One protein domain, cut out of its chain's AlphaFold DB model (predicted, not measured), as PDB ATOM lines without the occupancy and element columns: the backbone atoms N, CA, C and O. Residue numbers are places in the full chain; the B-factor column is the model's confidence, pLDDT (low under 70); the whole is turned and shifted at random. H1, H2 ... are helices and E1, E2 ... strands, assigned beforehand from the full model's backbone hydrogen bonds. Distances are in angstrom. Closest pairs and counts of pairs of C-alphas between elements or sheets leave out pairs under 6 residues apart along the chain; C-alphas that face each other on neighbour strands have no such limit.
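AT A GLANCE: This is residues 56 to 122 of the 122 residues of an uncharacterized protein of Tolypocladium ophioglossoides (strain CBS 100239) (UniProt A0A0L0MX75). With little regular structure, this is a loose, open chain: a two-stranded antiparallel ribbon of E1 and E2, and a short helix, H1, beyond the end where E1 finishes and E2 starts. Residues 57 to 64 stick out, and residues 91 to 92 pair with 98 to 99, antiparallel. The printed part has 67 residues, with E1, H1, E2 in that order, class mixed, just 16 residues in named elements; the radius of gyration of the C-alphas is 14.6 A, the spans 35 by 31 by 26 A.

HOW THE PARTS SIT: E1, residues 75 to 79, and E2, residues 113 to 117, are antiparallel neighbours at 155 degrees. N 79 and O 113 are 2.9 A apart, within hydrogen-bond range. In H1, residues 102 to 107, every O i to N i+4 pair is within hydrogen-bond range.

IN THESE COORDINATES: E1 begins at C-alpha 75 (240.894, 213.631, 207.918) and spans 13.1 A; H1 spans 8.8 A; E2, 13.0 A, ends at C-alpha 117 (238.014, 217.652, 209.778).

THE WHOLE: The farthest C-alphas, Asp 60 and Asp 118, are 38.1 A apart. The printed part has no cut. The link E1 to H1 is long, 22 residues. The pLDDT is under 70 at residues 56 to 66, 68, 93 to 98 and 122.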
ATOM      1  N   GLU A  56     236.893 198.340 225.298       42.06
ATOM      2  CA  GLU A  56     237.443 197.711 226.493       42.06
ATOM      3  C   GLU A  56     236.296 197.382 227.445       42.06
ATOM      4  O   GLU A  56     235.660 198.253 228.034       42.06
ATOM      5  N   SER A  57     236.034 196.084 227.588       37.22
ATOM      6  CA  SER A  57     235.322 195.538 228.737       37.22
ATOM      7  C   SER A  57     236.283 195.588 229.925       37.22
ATOM      8  O   SER A  57     236.987 194.614 230.197       37.22
ATOM      9  N   ALA A  58     236.344 196.717 230.629       42.97
ATOM     10  CA  ALA A  58     236.948 196.713 231.952       42.97
ATOM     11  C   ALA A  58     236.097 195.798 232.843       42.97
ATOM     12  O   ALA A  58     234.928 196.075 233.104       42.97
ATOM     13  N   LEU A  59     236.695 194.694 233.300       46.81
ATOM     14  CA  LEU A  59     236.121 193.809 234.319       46.81
ATOM     15  C   LEU A  59     235.899 194.534 235.664       46.81
ATOM     16  O   LEU A  59     235.234 193.987 236.537       46.81
ATOM     17  N   ASP A  60     236.393 195.771 235.804       49.81
ATOM     18  CA  ASP A  60     236.200 196.632 236.965       49.81
ATOM     19  C   ASP A  60     235.600 197.993 236.577       49.81
ATOM     20  O   ASP A  60     236.175 198.784 235.829       49.81
ATOM     21  N   PHE A  61     234.434 198.287 237.152       47.59
ATOM     22  CA  PHE A  61     233.525 199.404 236.857       47.59
ATOM     23  C   PHE A  61     234.045 200.826 237.187       47.59
ATOM     24  O   PHE A  61     233.245 201.735 237.400       47.59
ATOM     25  N   LYS A  62     235.361 201.061 237.279       56.06
ATOM     26  CA  LYS A  62     235.912 202.353 237.745       56.06
ATOM     27  C   LYS A  62     237.093 202.908 236.948       56.06
ATOM     28  O   LYS A  62     237.742 203.837 237.424       56.06
ATOM     29  N   MET A  63     237.391 202.389 235.760       55.75
ATOM     30  CA  MET A  63     238.424 203.007 234.923       55.75
ATOM     31  C   MET A  63     237.858 204.189 234.131       55.75
ATOM     32  O   MET A  63     236.838 204.073 233.457       55.75
ATOM     33  N   GLN A  64     238.527 205.339 234.231       58.41
ATOM     34  CA  GLN A  64     238.313 206.473 233.337       58.41
ATOM     35  C   GLN A  64     239.227 206.294 232.123       58.41
ATOM     36  O   GLN A  64     240.448 206.270 232.267       58.41
ATOM     37  N   THR A  65     238.643 206.157 230.934       63.47
ATOM     38  CA  THR A  65     239.398 206.034 229.681       63.47
ATOM     39  C   THR A  65     239.495 207.397 229.004       63.47
ATOM     40  O   THR A  65     238.473 208.010 228.699       63.47
ATOM     41  N   LEU A  66     240.719 207.858 228.726       64.31
ATOM     42  CA  LEU A  66     240.973 209.016 227.866       64.31
ATOM     43  C   LEU A  66     241.431 208.530 226.490       64.31
ATOM     44  O   LEU A  66     242.427 207.820 226.377       64.31
ATOM     45  N   ILE A  67     240.722 208.951 225.446       70.31
ATOM     46  CA  ILE A  67     241.094 208.693 224.053       70.31
ATOM     47  C   ILE A  67     241.579 210.016 223.452       70.31
ATOM     48  O   ILE A  67     240.817 210.978 223.404       70.31
ATOM     49  N   ILE A  68     242.832 210.061 222.991       65.56
ATOM     50  CA  ILE A  68     243.419 211.218 222.297       65.56
ATOM     51  C   ILE A  68     243.579 210.843 220.823       65.56
ATOM     52  O   ILE A  68     244.259 209.864 220.515       65.56
ATOM     53  N   MET A  69     242.962 211.599 219.913       72.88
ATOM     54  CA  MET A  69     242.988 211.308 218.477       72.88
ATOM     55  C   MET A  69     243.544 212.502 217.708       72.88
ATOM     56  O   MET A  69     242.880 213.514 217.533       72.88
ATOM     57  N   ILE A  70     244.766 212.371 217.204       71.88
ATOM     58  CA  ILE A  70     245.392 213.426 216.409       71.88
ATOM     59  C   ILE A  70     245.002 213.256 214.945       71.88
ATOM     60  O   ILE A  70     245.385 212.277 214.304       71.88
ATOM     61  N   TRP A  71     244.322 214.256 214.393       77.06
ATOM     62  CA  TRP A  71     243.845 214.250 213.016       77.06
ATOM     63  C   TRP A  71     244.597 215.269 212.166       77.06
ATOM     64  O   TRP A  71     244.708 216.446 212.520       77.06
ATOM     65  N   SER A  72     245.086 214.841 211.001       77.94
ATOM     66  CA  SER A  72     245.583 215.773 209.987       77.94
ATOM     67  C   SER A  72     244.429 216.531 209.335       77.94
ATOM     68  O   SER A  72     243.271 216.109 209.394       77.94
ATOM     69  N   LYS A  73     244.751 217.638 208.663       83.94
ATOM     70  CA  LYS A  73     243.803 218.349 207.805       83.94
ATOM     71  C   LYS A  73     243.125 217.382 206.828       83.94
ATOM     72  O   LYS A  73     243.794 216.491 206.313       83.94
ATOM     73  N   GLU A  74     241.821 217.566 206.613       85.88
ATOM     74  CA  GLU A  74     240.983 216.764 205.707       85.88
ATOM     75  C   GLU A  74     240.835 215.290 206.125       85.88
ATOM     76  O   GLU A  74     240.329 214.472 205.357       85.88
ATOM     77  N   SER A  75     241.217 214.944 207.361       80.06
ATOM     78  CA  SER A  75     240.894 213.631 207.918       80.06
ATOM     79  C   SER A  75     239.386 213.424 207.917       80.06
ATOM     80  O   SER A  75     238.622 214.312 208.304       80.06
ATOM     81  N   LYS A  76     238.968 212.228 207.518       81.69
ATOM     82  CA  LYS A  76     237.575 211.800 207.545       81.69
ATOM     83  C   LYS A  76     237.397 210.781 208.646       81.69
ATOM     84  O   LYS A  76     238.180 209.837 208.737       81.69
ATOM     85  N   PHE A  77     236.354 210.943 209.447       81.12
ATOM     86  CA  PHE A  77     235.977 209.923 210.410       81.12
ATOM     87  C   PHE A  77     234.523 209.520 210.219       81.12
ATOM     88  O   PHE A  77     233.647 210.336 209.930       81.12
ATOM     89  N   HIS A  78     234.286 208.223 210.389       81.31
ATOM     90  CA  HIS A  78     232.957 207.643 210.370       81.31
ATOM     91  C   HIS A  78     232.572 207.269 211.791       81.31
ATOM     92  O   HIS A  78     233.312 206.566 212.478       81.31
ATOM     93  N   PHE A  79     231.402 207.704 212.232       83.69
ATOM     94  CA  PHE A  79     230.893 207.368 213.555       83.69
ATOM     95  C   PHE A  79     229.391 207.127 213.508       83.69
ATOM     96  O   PHE A  79     228.707 207.485 212.552       83.69
ATOM     97  N   ARG A  80     228.866 206.487 214.551       85.62
ATOM     98  CA  ARG A  80     227.431 206.240 214.717       85.62
ATOM     99  C   ARG A  80     226.949 207.003 215.948       85.62
ATOM    100  O   ARG A  80     227.237 206.561 217.059       85.62
ATOM    101  N   PRO A  81     226.278 208.158 215.786       82.38
ATOM    102  CA  PRO A  81     225.809 208.953 216.916       82.38
ATOM    103  C   PRO A  81     224.923 208.131 217.856       82.38
ATOM    104  O   PRO A  81     224.098 207.343 217.405       82.38
ATOM    105  N   GLY A  82     225.090 208.321 219.166       82.50
ATOM    106  CA  GLY A  82     224.280 207.633 220.177       82.50
ATOM    107  C   GLY A  82     224.576 206.139 220.352       82.50
ATOM    108  O   GLY A  82     223.898 205.498 221.149       82.50
ATOM    109  N   SER A  83     225.586 205.577 219.675       82.06
ATOM    110  CA  SER A  83     225.955 204.157 219.807       82.06
ATOM    111  C   SER A  83     226.324 203.748 221.234       82.06
ATOM    112  O   SER A  83     226.046 202.623 221.627       82.06
ATOM    113  N   HIS A  84     226.886 204.666 222.025       79.12
ATOM    114  CA  HIS A  84     227.260 204.445 223.426       79.12
ATOM    115  C   HIS A  84     226.069 204.157 224.358       79.12
ATOM    116  O   HIS A  84     226.276 203.674 225.465       79.12
ATOM    117  N   HIS A  85     224.830 204.424 223.930       81.81
ATOM    118  CA  HIS A  85     223.627 204.075 224.691       81.81
ATOM    119  C   HIS A  85     223.176 202.621 224.493       81.81
ATOM    120  O   HIS A  85     222.236 202.181 225.150       81.81
ATOM    121  N   TYR A  86     223.812 201.879 223.583       81.12
ATOM    122  CA  TYR A  86     223.408 200.526 223.229       81.12
ATOM    123  C   TYR A  86     224.512 199.532 223.548       81.12
ATOM    124  O   TYR A  86     225.665 199.703 223.153       81.12
ATOM    125  N   TRP A  87     224.134 198.436 224.202       80.25
ATOM    126  CA  TRP A  87     225.004 197.275 224.278       80.25
ATOM    127  C   TRP A  87     225.032 196.579 222.919       80.25
ATOM    128  O   TRP A  87     223.985 196.238 222.364       80.25
ATOM    129  N   VAL A  88     226.228 196.369 222.380       79.81
ATOM    130  CA  VAL A  88     226.441 195.613 221.144       79.81
ATOM    131  C   VAL A  88     227.151 194.305 221.464       79.81
ATOM    132  O   VAL A  88     227.882 194.211 222.445       79.81
ATOM    133  N   PHE A  89     226.935 193.287 220.633       79.94
ATOM    134  CA  PHE A  89     227.591 191.984 220.756       79.94
ATOM    135  C   PHE A  89     228.672 191.865 219.678       79.94
ATOM    136  O   PHE A  89     228.366 191.428 218.563       79.94
ATOM    137  N   PRO A  90     229.902 192.335 219.945       79.88
ATOM    138  CA  PRO A  90     230.974 192.251 218.974       79.88
ATOM    139  C   PRO A  90     231.505 190.820 218.843       79.88
ATOM    140  O   PRO A  90     231.473 190.037 219.791       79.88
ATOM    141  N   VAL A  91     232.041 190.513 217.668       74.69
ATOM    142  CA  VAL A  91     232.823 189.305 217.386       74.69
ATOM    143  C   VAL A  91     234.229 189.705 216.962       74.69
ATOM    144  O   VAL A  91     234.424 190.790 216.414       74.69
ATOM    145  N   GLU A  92     235.210 188.843 217.206       72.94
ATOM    146  CA  GLU A  92     236.566 189.070 216.712       72.94
ATOM    147  C   GLU A  92     236.594 188.983 215.178       72.94
ATOM    148  O   GLU A  92     236.034 188.067 214.569       72.94
ATOM    149  N   ALA A  93     237.211 189.976 214.551       65.81
ATOM    150  CA  ALA A  93     237.418 190.069 213.119       65.81
ATOM    151  C   ALA A  93     238.822 189.581 212.741       65.81
ATOM    152  O   ALA A  93     239.730 189.518 213.566       65.81
ATOM    153  N   ALA A  94     239.024 189.290 211.454       63.12
ATOM    154  CA  ALA A  94     240.290 188.769 210.927       63.12
ATOM    155  C   ALA A  94     241.503 189.702 211.133       63.12
ATOM    156  O   ALA A  94     242.637 189.271 210.978       63.12
ATOM    157  N   ASN A  95     241.275 190.973 211.470       54.94
ATOM    158  CA  ASN A  95     242.305 191.963 211.791       54.94
ATOM    159  C   ASN A  95     242.544 192.117 213.308       54.94
ATOM    160  O   ASN A  95     243.075 193.141 213.736       54.94
ATOM    161  N   SER A  96     242.104 191.147 214.117       53.88
ATOM    162  CA  SER A  96     242.183 191.166 215.587       53.88
ATOM    163  C   SER A  96     241.436 192.340 216.244       53.88
ATOM    164  O   SER A  96     241.723 192.717 217.384       53.88
ATOM    165  N   LEU A  97     240.476 192.939 215.530       62.47
ATOM    166  CA  LEU A  97     239.565 193.956 216.056       62.47
ATOM    167  C   LEU A  97     238.181 193.373 216.326       62.47
ATOM    168  O   LEU A  97     237.878 192.237 215.977       62.47
ATOM    169  N   LEU A  98     237.322 194.176 216.948       67.19
ATOM    170  CA  LEU A  98     235.937 193.818 217.213       67.19
ATOM    171  C   LEU A  98     235.028 194.331 216.091       67.19
ATOM    172  O   LEU A  98     234.994 195.527 215.802       67.19
ATOM    173  N   ALA A  99     234.252 193.432 215.493       74.00
ATOM    174  CA  ALA A  99     233.250 193.745 214.484       74.00
ATOM    175  C   ALA A  99     231.834 193.514 215.017       74.00
ATOM    176  O   ALA A  99     231.559 192.553 215.732       74.00
ATOM    177  N   VAL A 100     230.904 194.379 214.617       81.75
ATOM    178  CA  VAL A 100     229.468 194.213 214.878       81.75
ATOM    179  C   VAL A 100     228.752 194.127 213.540       81.75
ATOM    180  O   VAL A 100     228.950 194.964 212.659       81.75
ATOM    181  N   ALA A 101     227.883 193.130 213.384       81.38
ATOM    182  CA  ALA A 101     227.143 192.944 212.144       81.38
ATOM    183  C   ALA A 101     226.326 194.202 211.788       81.38
ATOM    184  O   ALA A 101     225.494 194.670 212.570       81.38
ATOM    185  N   ARG A 102     226.494 194.716 210.562       80.31
ATOM    186  CA  ARG A 102     225.818 195.940 210.085       80.31
ATOM    187  C   ARG A 102     224.294 195.880 210.217       80.31
ATOM    188  O   ARG A 102     223.658 196.900 210.471       80.31
ATOM    189  N   ILE A 103     223.707 194.692 210.061       81.38
ATOM    190  CA  ILE A 103     222.264 194.485 210.226       81.38
ATOM    191  C   ILE A 103     221.797 194.746 211.663       81.38
ATOM    192  O   ILE A 103     220.708 195.276 211.859       81.38
ATOM    193  N   HIS A 104     222.628 194.431 212.658       83.00
ATOM    194  CA  HIS A 104     222.335 194.689 214.064       83.00
ATOM    195  C   HIS A 104     222.338 196.195 214.342       83.00
ATOM    196  O   HIS A 104     221.379 196.724 214.892       83.00
ATOM    197  N   LEU A 105     223.355 196.904 213.843       84.94
ATOM    198  CA  LEU A 105     223.452 198.362 213.969       84.94
ATOM    199  C   LEU A 105     222.257 199.076 213.319       84.94
ATOM    200  O   LEU A 105     221.675 199.973 213.920       84.94
ATOM    201  N   ARG A 106     221.825 198.633 212.129       84.69
ATOM    202  CA  ARG A 106     220.631 199.184 211.464       84.69
ATOM    203  C   ARG A 106     219.348 198.968 212.267       84.69
ATOM    204  O   ARG A 106     218.528 199.874 212.326       84.69
ATOM    205  N   ARG A 107     219.170 197.799 212.894       87.56
ATOM    206  CA  ARG A 107     217.998 197.520 213.750       87.56
ATOM    207  C   ARG A 107     217.933 198.433 214.974       87.56
ATOM    208  O   ARG A 107     216.839 198.738 215.426       87.56
ATOM    209  N   LEU A 108     219.084 198.884 215.468       87.94
ATOM    210  CA  LEU A 108     219.192 199.857 216.558       87.94
ATOM    211  C   LEU A 108     219.057 201.317 216.081       87.94
ATOM    212  O   LEU A 108     219.228 202.234 216.875       87.94
ATOM    213  N   GLY A 109     218.806 201.554 214.787       89.62
ATOM    214  CA  GLY A 109     218.767 202.903 214.214       89.62
ATOM    215  C   GLY A 109     220.129 203.609 214.200       89.62
ATOM    216  O   GLY A 109     220.193 204.825 214.047       89.62
ATOM    217  N   LEU A 110     221.231 202.868 214.365       87.81
ATOM    218  CA  LEU A 110     222.585 203.417 214.425       87.81
ATOM    219  C   LEU A 110     223.148 203.611 213.014       87.81
ATOM    220  O   LEU A 110     223.918 202.792 212.493       87.81
ATOM    221  N   GLU A 111     222.746 204.710 212.383       87.31
ATOM    222  CA  GLU A 111     223.251 205.119 211.078       87.31
ATOM    223  C   GLU A 111     224.660 205.708 211.164       87.31
ATOM    224  O   GLU A 111     225.030 206.380 212.129       87.31
ATOM    225  N   SER A 112     225.467 205.431 210.139       85.31
ATOM    226  CA  SER A 112     226.812 205.990 210.039       85.31
ATOM    227  C   SER A 112     226.727 207.425 209.547       85.31
ATOM    228  O   SER A 112     226.101 207.686 208.523       85.31
ATOM    229  N   LYS A 113     227.426 208.321 210.230       87.56
ATOM    230  CA  LYS A 113     227.753 209.659 209.753       87.56
ATOM    231  C   LYS A 113     229.223 209.713 209.372       87.56
ATOM    232  O   LYS A 113     230.036 209.009 209.968       87.56
ATOM    233  N   GLU A 114     229.524 210.506 208.357       88.69
ATOM    234  CA  GLU A 114     230.879 210.904 207.988       88.69
ATOM    235  C   GLU A 114     231.004 212.389 208.298       88.69
ATOM    236  O   GLU A 114     230.111 213.162 207.958       88.69
ATOM    237  N   GLU A 115     232.101 212.775 208.931       86.69
ATOM    238  CA  GLU A 115     232.455 214.174 209.141       86.69
ATOM    239  C   GLU A 115     233.884 214.386 208.647       86.69
ATOM    240  O   GLU A 115     234.753 213.516 208.791       86.69
ATOM    241  N   THR A 116     234.114 215.546 208.035       88.81
ATOM    242  CA  THR A 116     235.437 215.947 207.551       88.81
ATOM    243  C   THR A 116     236.029 216.975 208.502       88.81
ATOM    244  O   THR A 116     235.409 217.985 208.827       88.81
ATOM    245  N   LEU A 117     237.257 216.727 208.949       85.31
ATOM    246  CA  LEU A 117     238.014 217.652 209.778       85.31
ATOM    247  C   LEU A 117     238.808 218.597 208.877       85.31
ATOM    248  O   LEU A 117     240.004 218.413 208.649       85.31
ATOM    249  N   ASP A 118     238.142 219.639 208.376       85.25
ATOM    250  CA  ASP A 118     238.694 220.596 207.400       85.25
ATOM    251  C   ASP A 118     240.009 221.254 207.833       85.25
ATOM    252  O   ASP A 118     240.799 221.693 206.998       85.25
ATOM    253  N   LYS A 119     240.255 221.341 209.144       83.56
ATOM    254  CA  LYS A 119     241.482 221.895 209.738       83.56
ATOM    255  C   LYS A 119     242.304 220.852 210.504       83.56
ATOM    256  O   LYS A 119     243.316 221.205 211.101       83.56
ATOM    257  N   GLY A 120     241.894 219.585 210.468       78.56
ATOM    258  CA  GLY A 120     242.392 218.554 211.370       78.56
ATOM    259  C   GLY A 120     241.905 218.794 212.793       78.56
ATOM    260  O   GLY A 120     240.920 219.503 213.009       78.56
ATOM    261  N   GLY A 121     242.590 218.207 213.766       70.06
ATOM    262  CA  GLY A 121     242.199 218.349 215.160       70.06
ATOM    263  C   GLY A 121     243.059 217.554 216.127       70.06
ATOM    264  O   GLY A 121     243.922 216.767 215.731       70.06
ATOM    265  N   LEU A 122     242.792 217.818 217.399       59.03
ATOM    266  CA  LEU A 122     243.251 217.071 218.561       59.03
ATOM    267  C   LEU A 122     242.038 216.401 219.211       59.03
ATOM    268  O   LEU A 122     240.961 217.043 219.158       59.03
TER     269      LEU A 122